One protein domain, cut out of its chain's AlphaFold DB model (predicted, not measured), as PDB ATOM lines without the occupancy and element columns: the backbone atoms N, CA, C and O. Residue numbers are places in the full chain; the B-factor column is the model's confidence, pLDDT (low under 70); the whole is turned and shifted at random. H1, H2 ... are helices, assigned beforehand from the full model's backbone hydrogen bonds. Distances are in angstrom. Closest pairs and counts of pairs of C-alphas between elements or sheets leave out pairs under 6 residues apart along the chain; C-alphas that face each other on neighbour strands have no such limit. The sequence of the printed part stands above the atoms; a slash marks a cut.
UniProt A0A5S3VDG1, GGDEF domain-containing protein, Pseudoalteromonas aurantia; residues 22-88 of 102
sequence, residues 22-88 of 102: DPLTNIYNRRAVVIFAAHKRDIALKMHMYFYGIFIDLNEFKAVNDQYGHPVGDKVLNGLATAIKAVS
ATOM      1  N   ASP A  22     183.625 179.786 138.175       96.06
ATOM      2  CA  ASP A  22     183.572 178.950 136.985       96.06
ATOM      3  C   ASP A  22     182.300 178.085 137.037       96.06
ATOM      4  O   ASP A  22     182.078 177.394 138.036       96.06
ATOM      5  N   PRO A  23     181.446 178.107 135.999       94.31
ATOM      6  CA  PRO A  23     180.153 177.427 136.038       94.31
ATOM      7  C   PRO A  23     180.255 175.897 136.033       94.31
ATOM      8  O   PRO A  23     179.306 175.240 136.450       94.31
ATOM      9  N   LEU A  24     181.368 175.325 135.561       96.50
ATOM     10  CA  LEU A  24     181.544 173.875 135.506       96.50
ATOM     11  C   LEU A  24     182.010 173.311 136.847       96.50
ATOM     12  O   LEU A  24     181.504 172.284 137.283       96.50
ATOM     13  N   THR A  25     182.994 173.968 137.460       97.19
ATOM     14  CA  THR A  25     183.746 173.453 138.615       97.19
ATOM     15  C   THR A  25     183.402 174.139 139.938       97.19
ATOM     16  O   THR A  25     183.804 173.671 141.003       97.19
ATOM     17  N   ASN A  26     182.659 175.252 139.899       95.06
ATOM     18  CA  ASN A  26     182.235 176.037 141.064       95.06
ATOM     19  C   ASN A  26     183.396 176.526 141.966       95.06
ATOM     20  O   ASN A  26     183.219 176.794 143.160       95.06
ATOM     21  N   ILE A  27     184.599 176.643 141.399       96.25
ATOM     22  CA  ILE A  27     185.742 177.371 141.973       96.25
ATOM     23  C   ILE A  27     185.858 178.742 141.315       96.25
ATOM     24  O   ILE A  27     185.036 179.096 140.471       96.25
ATOM     25  N   TYR A  28     186.848 179.544 141.698       96.75
ATOM     26  CA  TYR A  28     187.020 180.856 141.095       96.75
ATOM     27  C   TYR A  28     187.344 180.755 139.603       96.75
ATOM     28  O   TYR A  28     188.063 179.868 139.168       96.75
ATOM     29  N   ASN A  29     186.825 181.666 138.794       96.94
ATOM     30  CA  ASN A  29     187.229 181.765 137.397       96.94
ATOM     31  C   ASN A  29     188.520 182.582 137.259       96.94
ATOM     32  O   ASN A  29     188.940 183.292 138.177       96.94
ATOM     33  N   ARG A  30     189.117 182.547 136.066       95.75
ATOM     34  CA  ARG A  30     190.337 183.286 135.715       95.75
ATOM     35  C   ARG A  30     190.331 184.741 136.187       95.75
ATOM     36  O   ARG A  30     191.334 185.258 136.669       95.75
ATOM     37  N   ARG A  31     189.194 185.426 136.047       93.44
ATOM     38  CA  ARG A  31     189.066 186.833 136.439       93.44
ATOM     39  C   ARG A  31     189.208 187.009 137.948       93.44
ATOM     40  O   ARG A  31     189.940 187.894 138.384       93.44
ATOM     41  N   ALA A  32     188.520 186.178 138.723       93.94
ATOM     42  CA  ALA A  32     188.618 186.170 140.175       93.94
ATOM     43  C   ALA A  32     190.048 185.851 140.640       93.94
ATOM     44  O   ALA A  32     190.584 186.578 141.473       93.94
ATOM     45  N   VAL A  33     190.703 184.851 140.034       95.00
ATOM     46  CA  VAL A  33     192.101 184.488 140.336       95.00
ATOM     47  C   VAL A  33     193.038 185.678 140.147       95.00
ATOM     48  O   VAL A  33     193.800 186.005 141.053       95.00
ATOM     49  N   VAL A  34     192.954 186.382 139.012       93.81
ATOM     50  CA  VAL A  34     193.803 187.556 138.736       93.81
ATOM     51  C   VAL A  34     193.589 188.667 139.771       93.81
ATOM     52  O   VAL A  34     194.559 189.257 140.251       93.81
ATOM     53  N   ILE A  35     192.335 188.940 140.142       93.38
ATOM     54  CA  ILE A  35     191.994 189.962 141.142       93.38
ATOM     55  C   ILE A  35     192.546 189.576 142.521       93.38
ATOM     56  O   ILE A  35     193.198 190.393 143.177       93.38
ATOM     57  N   PHE A  36     192.324 188.336 142.963       92.69
ATOM     58  CA  PHE A  36     192.761 187.879 144.281       92.69
ATOM     59  C   PHE A  36     194.274 187.736 144.383       92.69
ATOM     60  O   PHE A  36     194.842 188.144 145.394       92.69
ATOM     61  N   ALA A  37     194.940 187.252 143.334       94.06
ATOM     62  CA  ALA A  37     196.393 187.174 143.285       94.06
ATOM     63  C   ALA A  37     197.036 188.562 143.400       94.06
ATOM     64  O   ALA A  37     197.950 188.744 144.203       94.06
ATOM     65  N   ALA A  38     196.527 189.560 142.666       94.00
ATOM     66  CA  ALA A  38     197.015 190.934 142.773       94.00
ATOM     67  C   ALA A  38     196.836 191.485 144.197       94.00
ATOM     68  O   ALA A  38     197.780 192.014 144.783       94.00
ATOM     69  N   HIS A  39     195.653 191.291 144.784       92.31
ATOM     70  CA  HIS A  39     195.354 191.754 146.137       92.31
ATOM     71  C   HIS A  39     196.227 191.079 147.210       92.31
ATOM     72  O   HIS A  39     196.809 191.757 148.058       92.31
ATOM     73  N   LYS A  40     196.361 189.746 147.166       92.44
ATOM     74  CA  LYS A  40     197.162 188.966 148.124       92.44
ATOM     75  C   LYS A  40     198.650 189.280 148.001       92.44
ATOM     76  O   LYS A  40     199.312 189.435 149.024       92.44
ATOM     77  N   ARG A  41     199.160 189.461 146.778       94.94
ATOM     78  CA  ARG A  41     200.530 189.931 146.538       94.94
ATOM     79  C   ARG A  41     200.772 191.281 147.213       94.94
ATOM     80  O   ARG A  41     201.762 191.430 147.923       94.94
ATOM     81  N   ASP A  42     199.871 192.247 147.032       96.25
ATOM     82  CA  ASP A  42     200.020 193.593 147.603       96.25
ATOM     83  C   ASP A  42     199.982 193.586 149.141       96.25
ATOM     84  O   ASP A  42     200.710 194.348 149.781       96.25
ATOM     85  N   ILE A  43     199.172 192.711 149.748       94.62
ATOM     86  CA  ILE A  43     199.174 192.485 151.201       94.62
ATOM     87  C   ILE A  43     200.506 191.881 151.652       94.62
ATOM     88  O   ILE A  43     201.126 192.401 152.578       94.62
ATOM     89  N   ALA A  44     200.972 190.823 150.984       95.56
ATOM     90  CA  ALA A  44     202.215 190.141 151.333       95.56
ATOM     91  C   ALA A  44     203.424 191.091 151.275       95.56
ATOM     92  O   ALA A  44     204.220 191.132 152.211       95.56
ATOM     93  N   LEU A  45     203.496 191.936 150.238       96.25
ATOM     94  CA  LEU A  45     204.500 192.999 150.099       96.25
ATOM     95  C   LEU A  45     204.495 193.962 151.295       96.25
ATOM     96  O   LEU A  45     205.548 194.247 151.858       96.25
ATOM     97  N   LYS A  46     203.314 194.449 151.700       97.38
ATOM     98  CA  LYS A  46     203.169 195.391 152.825       97.38
ATOM     99  C   LYS A  46     203.502 194.763 154.175       97.38
ATOM    100  O   LYS A  46     203.994 195.456 155.058       97.38
ATOM    101  N   MET A  47     203.207 193.478 154.342       97.31
ATOM    102  CA  MET A  47     203.408 192.750 155.596       97.31
ATOM    103  C   MET A  47     204.767 192.044 155.678       97.31
ATOM    104  O   MET A  47     205.019 191.348 156.656       97.31
ATOM    105  N   HIS A  48     205.635 192.198 154.670       96.38
ATOM    106  CA  HIS A  48     206.895 191.455 154.550       96.38
ATOM    107  C   HIS A  48     206.706 189.928 154.647       96.38
ATOM    108  O   HIS A  48     207.517 189.219 155.241       96.38
ATOM    109  N   MET A  49     205.621 189.420 154.057       96.06
ATOM    110  CA  MET A  49     205.298 187.995 153.981       96.06
ATOM    111  C   MET A  49     205.549 187.445 152.574       96.06
ATOM    112  O   MET A  49     205.631 188.189 151.596       96.06
ATOM    113  N   TYR A  50     205.626 186.119 152.465       93.81
ATOM    114  CA  TYR A  50     205.699 185.439 151.176       93.81
ATOM    115  C   TYR A  50     204.306 185.192 150.591       93.81
ATOM    116  O   TYR A  50     203.360 184.870 151.308       93.81
ATOM    117  N   PHE A  51     204.212 185.301 149.268       93.56
ATOM    118  CA  PHE A  51     203.064 184.883 148.475       93.56
ATOM    119  C   PHE A  51     203.544 183.870 147.436       93.56
ATOM    120  O   PHE A  51     204.538 184.116 146.750       93.56
ATOM    121  N   TYR A  52     202.836 182.750 147.325       94.00
ATOM    122  CA  TYR A  52     203.129 181.690 146.369       94.00
ATOM    123  C   TYR A  52     201.925 181.493 145.453       94.00
ATOM    124  O   TYR A  52     200.783 181.580 145.896       94.00
ATOM    125  N   GLY A  53     202.199 181.224 144.180       94.25
ATOM    126  CA  GLY A  53     201.206 180.804 143.199       94.25
ATOM    127  C   GLY A  53     201.642 179.484 142.580       94.25
ATOM    128  O   GLY A  53     202.835 179.272 142.357       94.25
ATOM    129  N   ILE A  54     200.678 178.609 142.321       96.06
ATOM    130  CA  ILE A  54     200.873 177.344 141.614       96.06
ATOM    131  C   ILE A  54     199.996 177.406 140.372       96.06
ATOM    132  O   ILE A  54     198.860 177.863 140.457       96.06
ATOM    133  N   PHE A  55     200.547 176.982 139.241       96.50
ATOM    134  CA  PHE A  55     199.821 176.824 137.990       96.50
ATOM    135  C   PHE A  55     199.834 175.344 137.618       96.50
ATOM    136  O   PHE A  55     200.895 174.713 137.666       96.50
ATOM    137  N   ILE A  56     198.665 174.798 137.302       97.56
ATOM    138  CA  ILE A  56     198.466 173.380 137.010       97.56
ATOM    139  C   ILE A  56     197.830 173.263 135.627       97.56
ATOM    140  O   ILE A  56     196.822 173.905 135.360       97.56
ATOM    141  N   ASP A  57     198.391 172.406 134.783       97.38
ATOM    142  CA  ASP A  57     197.874 172.072 133.454       97.38
ATOM    143  C   ASP A  57     197.668 170.550 133.368       97.38
ATOM    144  O   ASP A  57     198.534 169.782 133.813       97.38
ATOM    145  N   LEU A  58     196.513 170.092 132.872       97.25
ATOM    146  CA  LEU A  58     196.283 168.657 132.675       97.25
ATOM    147  C   LEU A  58     196.926 168.186 131.367       97.25
ATOM    148  O   LEU A  58     196.388 168.379 130.279       97.25
ATOM    149  N   ASN A  59     198.004 167.418 131.493       95.94
ATOM    150  CA  ASN A  59     198.632 166.771 130.345       95.94
ATOM    151  C   ASN A  59     197.625 165.928 129.542       95.94
ATOM    152  O   ASN A  59     196.916 165.086 130.096       95.94
ATOM    153  N   GLU A  60     197.621 166.120 128.221       95.06
ATOM    154  CA  GLU A  60     196.822 165.347 127.260       95.06
ATOM    155  C   GLU A  60     195.298 165.379 127.507       95.06
ATOM    156  O   GLU A  60     194.574 164.486 127.059       95.06
ATOM    157  N   PHE A  61     194.759 166.420 128.152       97.50
ATOM    158  CA  PHE A  61     193.317 166.515 128.420       97.50
ATOM    159  C   PHE A  61     192.452 166.418 127.153       97.50
ATOM    160  O   PHE A  61     191.385 165.796 127.150       97.50
ATOM    161  N   LYS A  62     192.940 166.955 126.030       96.56
ATOM    162  CA  LYS A  62     192.283 166.799 124.730       96.56
ATOM    163  C   LYS A  62     192.090 165.327 124.338       96.56
ATOM    164  O   LYS A  62     191.023 164.990 123.834       96.56
ATOM    165  N   ALA A  63     193.063 164.453 124.598       97.69
ATOM    166  CA  ALA A  63     192.948 163.029 124.281       97.69
ATOM    167  C   ALA A  63     191.831 162.358 125.095       97.69
ATOM    168  O   ALA A  63     191.096 161.526 124.564       97.69
ATOM    169  N   VAL A  64     191.631 162.776 126.352       97.56
ATOM    170  CA  VAL A  64     190.500 162.323 127.176       97.56
ATOM    171  C   VAL A  64     189.170 162.735 126.545       97.56
ATOM    172  O   VAL A  64     188.269 161.903 126.419       97.56
ATOM    173  N   ASN A  65     189.043 163.990 126.108       97.94
ATOM    174  CA  ASN A  65     187.835 164.463 125.426       97.94
ATOM    175  C   ASN A  65     187.595 163.735 124.100       97.94
ATOM    176  O   ASN A  65     186.465 163.339 123.822       97.94
ATOM    177  N   ASP A  66     188.644 163.533 123.305       98.19
ATOM    178  CA  ASP A  66     188.543 162.892 121.995       98.19
ATOM    179  C   ASP A  66     188.186 161.393 122.133       98.19
ATOM    180  O   ASP A  66     187.431 160.863 121.318       98.19
ATOM    181  N   GLN A  67     188.671 160.708 123.179       98.25
ATOM    182  CA  GLN A  67     188.420 159.279 123.409       98.25
ATOM    183  C   GLN A  67     187.109 158.988 124.159       98.25
ATOM    184  O   GLN A  67     186.445 157.990 123.871       98.25
ATOM    185  N   TYR A  68     186.742 159.820 125.136       97.88
ATOM    186  CA  TYR A  68     185.641 159.544 126.069       97.88
ATOM    187  C   TYR A  68     184.501 160.571 126.013       97.88
ATOM    188  O   TYR A  68     183.458 160.371 126.640       97.88
ATOM    189  N   GLY A  69     184.670 161.648 125.245       97.94
ATOM    190  CA  GLY A  69     183.708 162.734 125.096       97.94
ATOM    191  C   GLY A  69     183.798 163.797 126.195       97.94
ATOM    192  O   GLY A  69     184.194 163.532 127.333       97.94
ATOM    193  N   HIS A  70     183.338 165.008 125.865       97.69
ATOM    194  CA  HIS A  70     183.316 166.159 126.778       97.69
ATOM    195  C   HIS A  70     182.675 165.892 128.153       97.69
ATOM    196  O   HIS A  70     183.254 166.325 129.144       97.69
ATOM    197  N   PRO A  71     181.568 165.129 128.290       98.19
ATOM    198  CA  PRO A  71     181.000 164.847 129.611       98.19
ATOM    199  C   PRO A  71     181.953 164.103 130.560       98.19
ATOM    200  O   PRO A  71     181.784 164.164 131.777       98.19
ATOM    201  N   VAL A  72     182.930 163.360 130.027       98.25
ATOM    202  CA  VAL A  72     183.972 162.711 130.833       98.25
ATOM    203  C   VAL A  72     185.075 163.705 131.180       98.25
ATOM    204  O   VAL A  72     185.474 163.751 132.343       98.25
ATOM    205  N   GLY A  73     185.498 164.553 130.240       98.38
ATOM    206  CA  GLY A  73     186.411 165.662 130.534       98.38
ATOM    207  C   GLY A  73     185.875 166.586 131.631       98.38
ATOM    208  O   GLY A  73     186.587 166.904 132.579       98.38
ATOM    209  N   ASP A  74     184.586 166.910 131.588       98.50
ATOM    210  CA  ASP A  74     183.902 167.709 132.608       98.50
ATOM    211  C   ASP A  74     183.983 167.081 134.007       98.50
ATOM    212  O   ASP A  74     184.166 167.781 135.008       98.50
ATOM    213  N   LYS A  75     183.880 165.748 134.096       98.44
ATOM    214  CA  LYS A  75     184.058 165.011 135.357       98.44
ATOM    215  C   LYS A  75     185.502 165.052 135.838       98.44
ATOM    216  O   LYS A  75     185.723 165.166 137.041       98.44
ATOM    217  N   VAL A  76     186.470 164.972 134.926       98.25
ATOM    218  CA  VAL A  76     187.897 165.081 135.256       98.25
ATOM    219  C   VAL A  76     188.204 166.467 135.827       98.25
ATOM    220  O   VAL A  76     188.795 166.558 136.901       98.25
ATOM    221  N   LEU A  77     187.723 167.535 135.185       98.56
ATOM    222  CA  LEU A  77     187.903 168.915 135.652       98.56
ATOM    223  C   LEU A  77     187.251 169.151 137.022       98.56
ATOM    224  O   LEU A  77     187.864 169.743 137.908       98.56
ATOM    225  N   ASN A  78     186.035 168.639 137.232       98.44
ATOM    226  CA  ASN A  78     185.364 168.686 138.534       98.44
ATOM    227  C   ASN A  78     186.115 167.898 139.618       98.44
ATOM    228  O   ASN A  78     186.232 168.346 140.763       98.44
ATOM    229  N   GLY A  79     186.637 166.724 139.258       98.38
ATOM    230  CA  GLY A  79     187.447 165.895 140.142       98.38
ATOM    231  C   GLY A  79     188.729 166.606 140.565       98.38
ATOM    232  O   GLY A  79     189.034 166.641 141.757       98.38
ATOM    233  N   LEU A  80     189.430 167.242 139.622       98.31
ATOM    234  CA  LEU A  80     190.636 168.006 139.926       98.31
ATOM    235  C   LEU A  80     190.328 169.228 140.797       98.31
ATOM    236  O   LEU A  80     190.995 169.422 141.808       98.31
ATOM    237  N   ALA A  81     189.289 170.003 140.472       98.12
ATOM    238  CA  ALA A  81     188.864 171.139 141.292       98.12
ATOM    239  C   ALA A  81     188.600 170.721 142.750       98.12
ATOM    240  O   ALA A  81     189.044 171.383 143.690       98.12
ATOM    241  N   THR A  82     187.923 169.585 142.938       98.00
ATOM    242  CA  THR A  82     187.656 169.004 144.261       98.00
ATOM    243  C   THR A  82     188.947 168.572 144.956       98.00
ATOM    244  O   THR A  82     189.136 168.875 146.133       98.00
ATOM    245  N   ALA A  83     189.849 167.899 144.237       98.19
ATOM    246  CA  ALA A  83     191.116 167.424 144.780       98.19
ATOM    247  C   ALA A  83     192.022 168.582 145.222       98.19
ATOM    248  O   ALA A  83     192.568 168.524 146.321       98.19
ATOM    249  N   ILE A  84     192.126 169.648 144.418       97.62
ATOM    250  CA  ILE A  84     192.894 170.848 144.770       97.62
ATOM    251  C   ILE A  84     192.294 171.490 146.023       97.62
ATOM    252  O   ILE A  84     193.006 171.694 147.001       97.62
ATOM    253  N   LYS A  85     190.973 171.728 146.053       96.06
ATOM    254  CA  LYS A  85     190.310 172.319 147.228       96.06
ATOM    255  C   LYS A  85     190.506 171.509 148.506       96.06
ATOM    256  O   LYS A  85     190.645 172.102 149.566       96.06
ATOM    257  N   ALA A  86     190.503 170.180 148.417       97.00
ATOM    258  CA  ALA A  86     190.661 169.306 149.578       97.00
ATOM    259  C   ALA A  86     192.051 169.404 150.231       97.00
ATOM    260  O   ALA A  86     192.190 169.067 151.405       97.00
ATOM    261  N   VAL A  87     193.069 169.843 149.482       96.62
ATOM    262  CA  VAL A  87     194.445 170.012 149.983       96.62
ATOM    263  C   VAL A  87     194.841 171.478 150.189       96.62
ATOM    264  O   VAL A  87     195.900 171.748 150.756       96.62
ATOM    265  N   SER A  88     194.013 172.425 149.742       95.38
ATOM    266  CA  SER A  88     194.179 173.859 149.993       95.38
ATOM    267  C   SER A  88     193.762 174.240 151.415       95.38
ATOM    268  O   SER A  88     192.918 173.592 152.032       95.38
TER     269      SER A  88
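AT A GLANCE: This is residues 22 to 88 of the 102 residues of the protein "GGDEF domain-containing protein" of Pseudoalteromonas aurantia (UniProt A0A5S3VDG1). This is a loose, drawn-out rod of three helices: H3, the longest, makes a V-shaped corner with the short H2 at one end, while H1 lies off toward the other end, out of contact with both. A long strip without a named element, residues 47 to 60, runs back along the rod from H1 to H2. The printed part has 67 residues with three named helices in the order H1, H2, H3 and no named strand, and its class is all helix. It is loose, with a radius of gyration of the C-alphas of 15.3 A, and spans 49 by 21 by 20 A.

HOW THE PARTS SIT: Begin with H3, residues 70 to 87, and look at its residues 72 to 73, which alone touch H2, residues 61 to 68. The closest C-alphas of the two are those of Asn 65 and Gly 73, 5.4 A apart. Their lines stand at a steep tilt of 49 degrees, and they run opposite ways. H1, residues 30 to 46, is apart from H3 and from H2. In H1 and H2 every O i to N i+4 pair is within hydrogen-bond range; in H3, 13 of 14 are.

IN THESE COORDINATES: Find C-alpha 70 at (183.316, 166.159, 126.778); from there H3 runs 26.0 A to C-alpha 87 at (194.445, 170.012, 149.983). H2 begins at Phe 61 and ends at Tyr 68, 10.6 A on. Find C-alpha 30 at (190.337, 183.286, 135.715), where H1 begins; it runs 24.6 A to Lys 46.

THE WHOLE: Look at Lys 46 and Gln 67 for the two C-alphas farthest apart, 48.9 A. The link from H1 to H2 is long, with 14 residues, and that from H2 to H3 is tight, with 1 residue. The printed part has no cut. The mean pLDDT of the printed part is 96.3, and no printed residue is under 70.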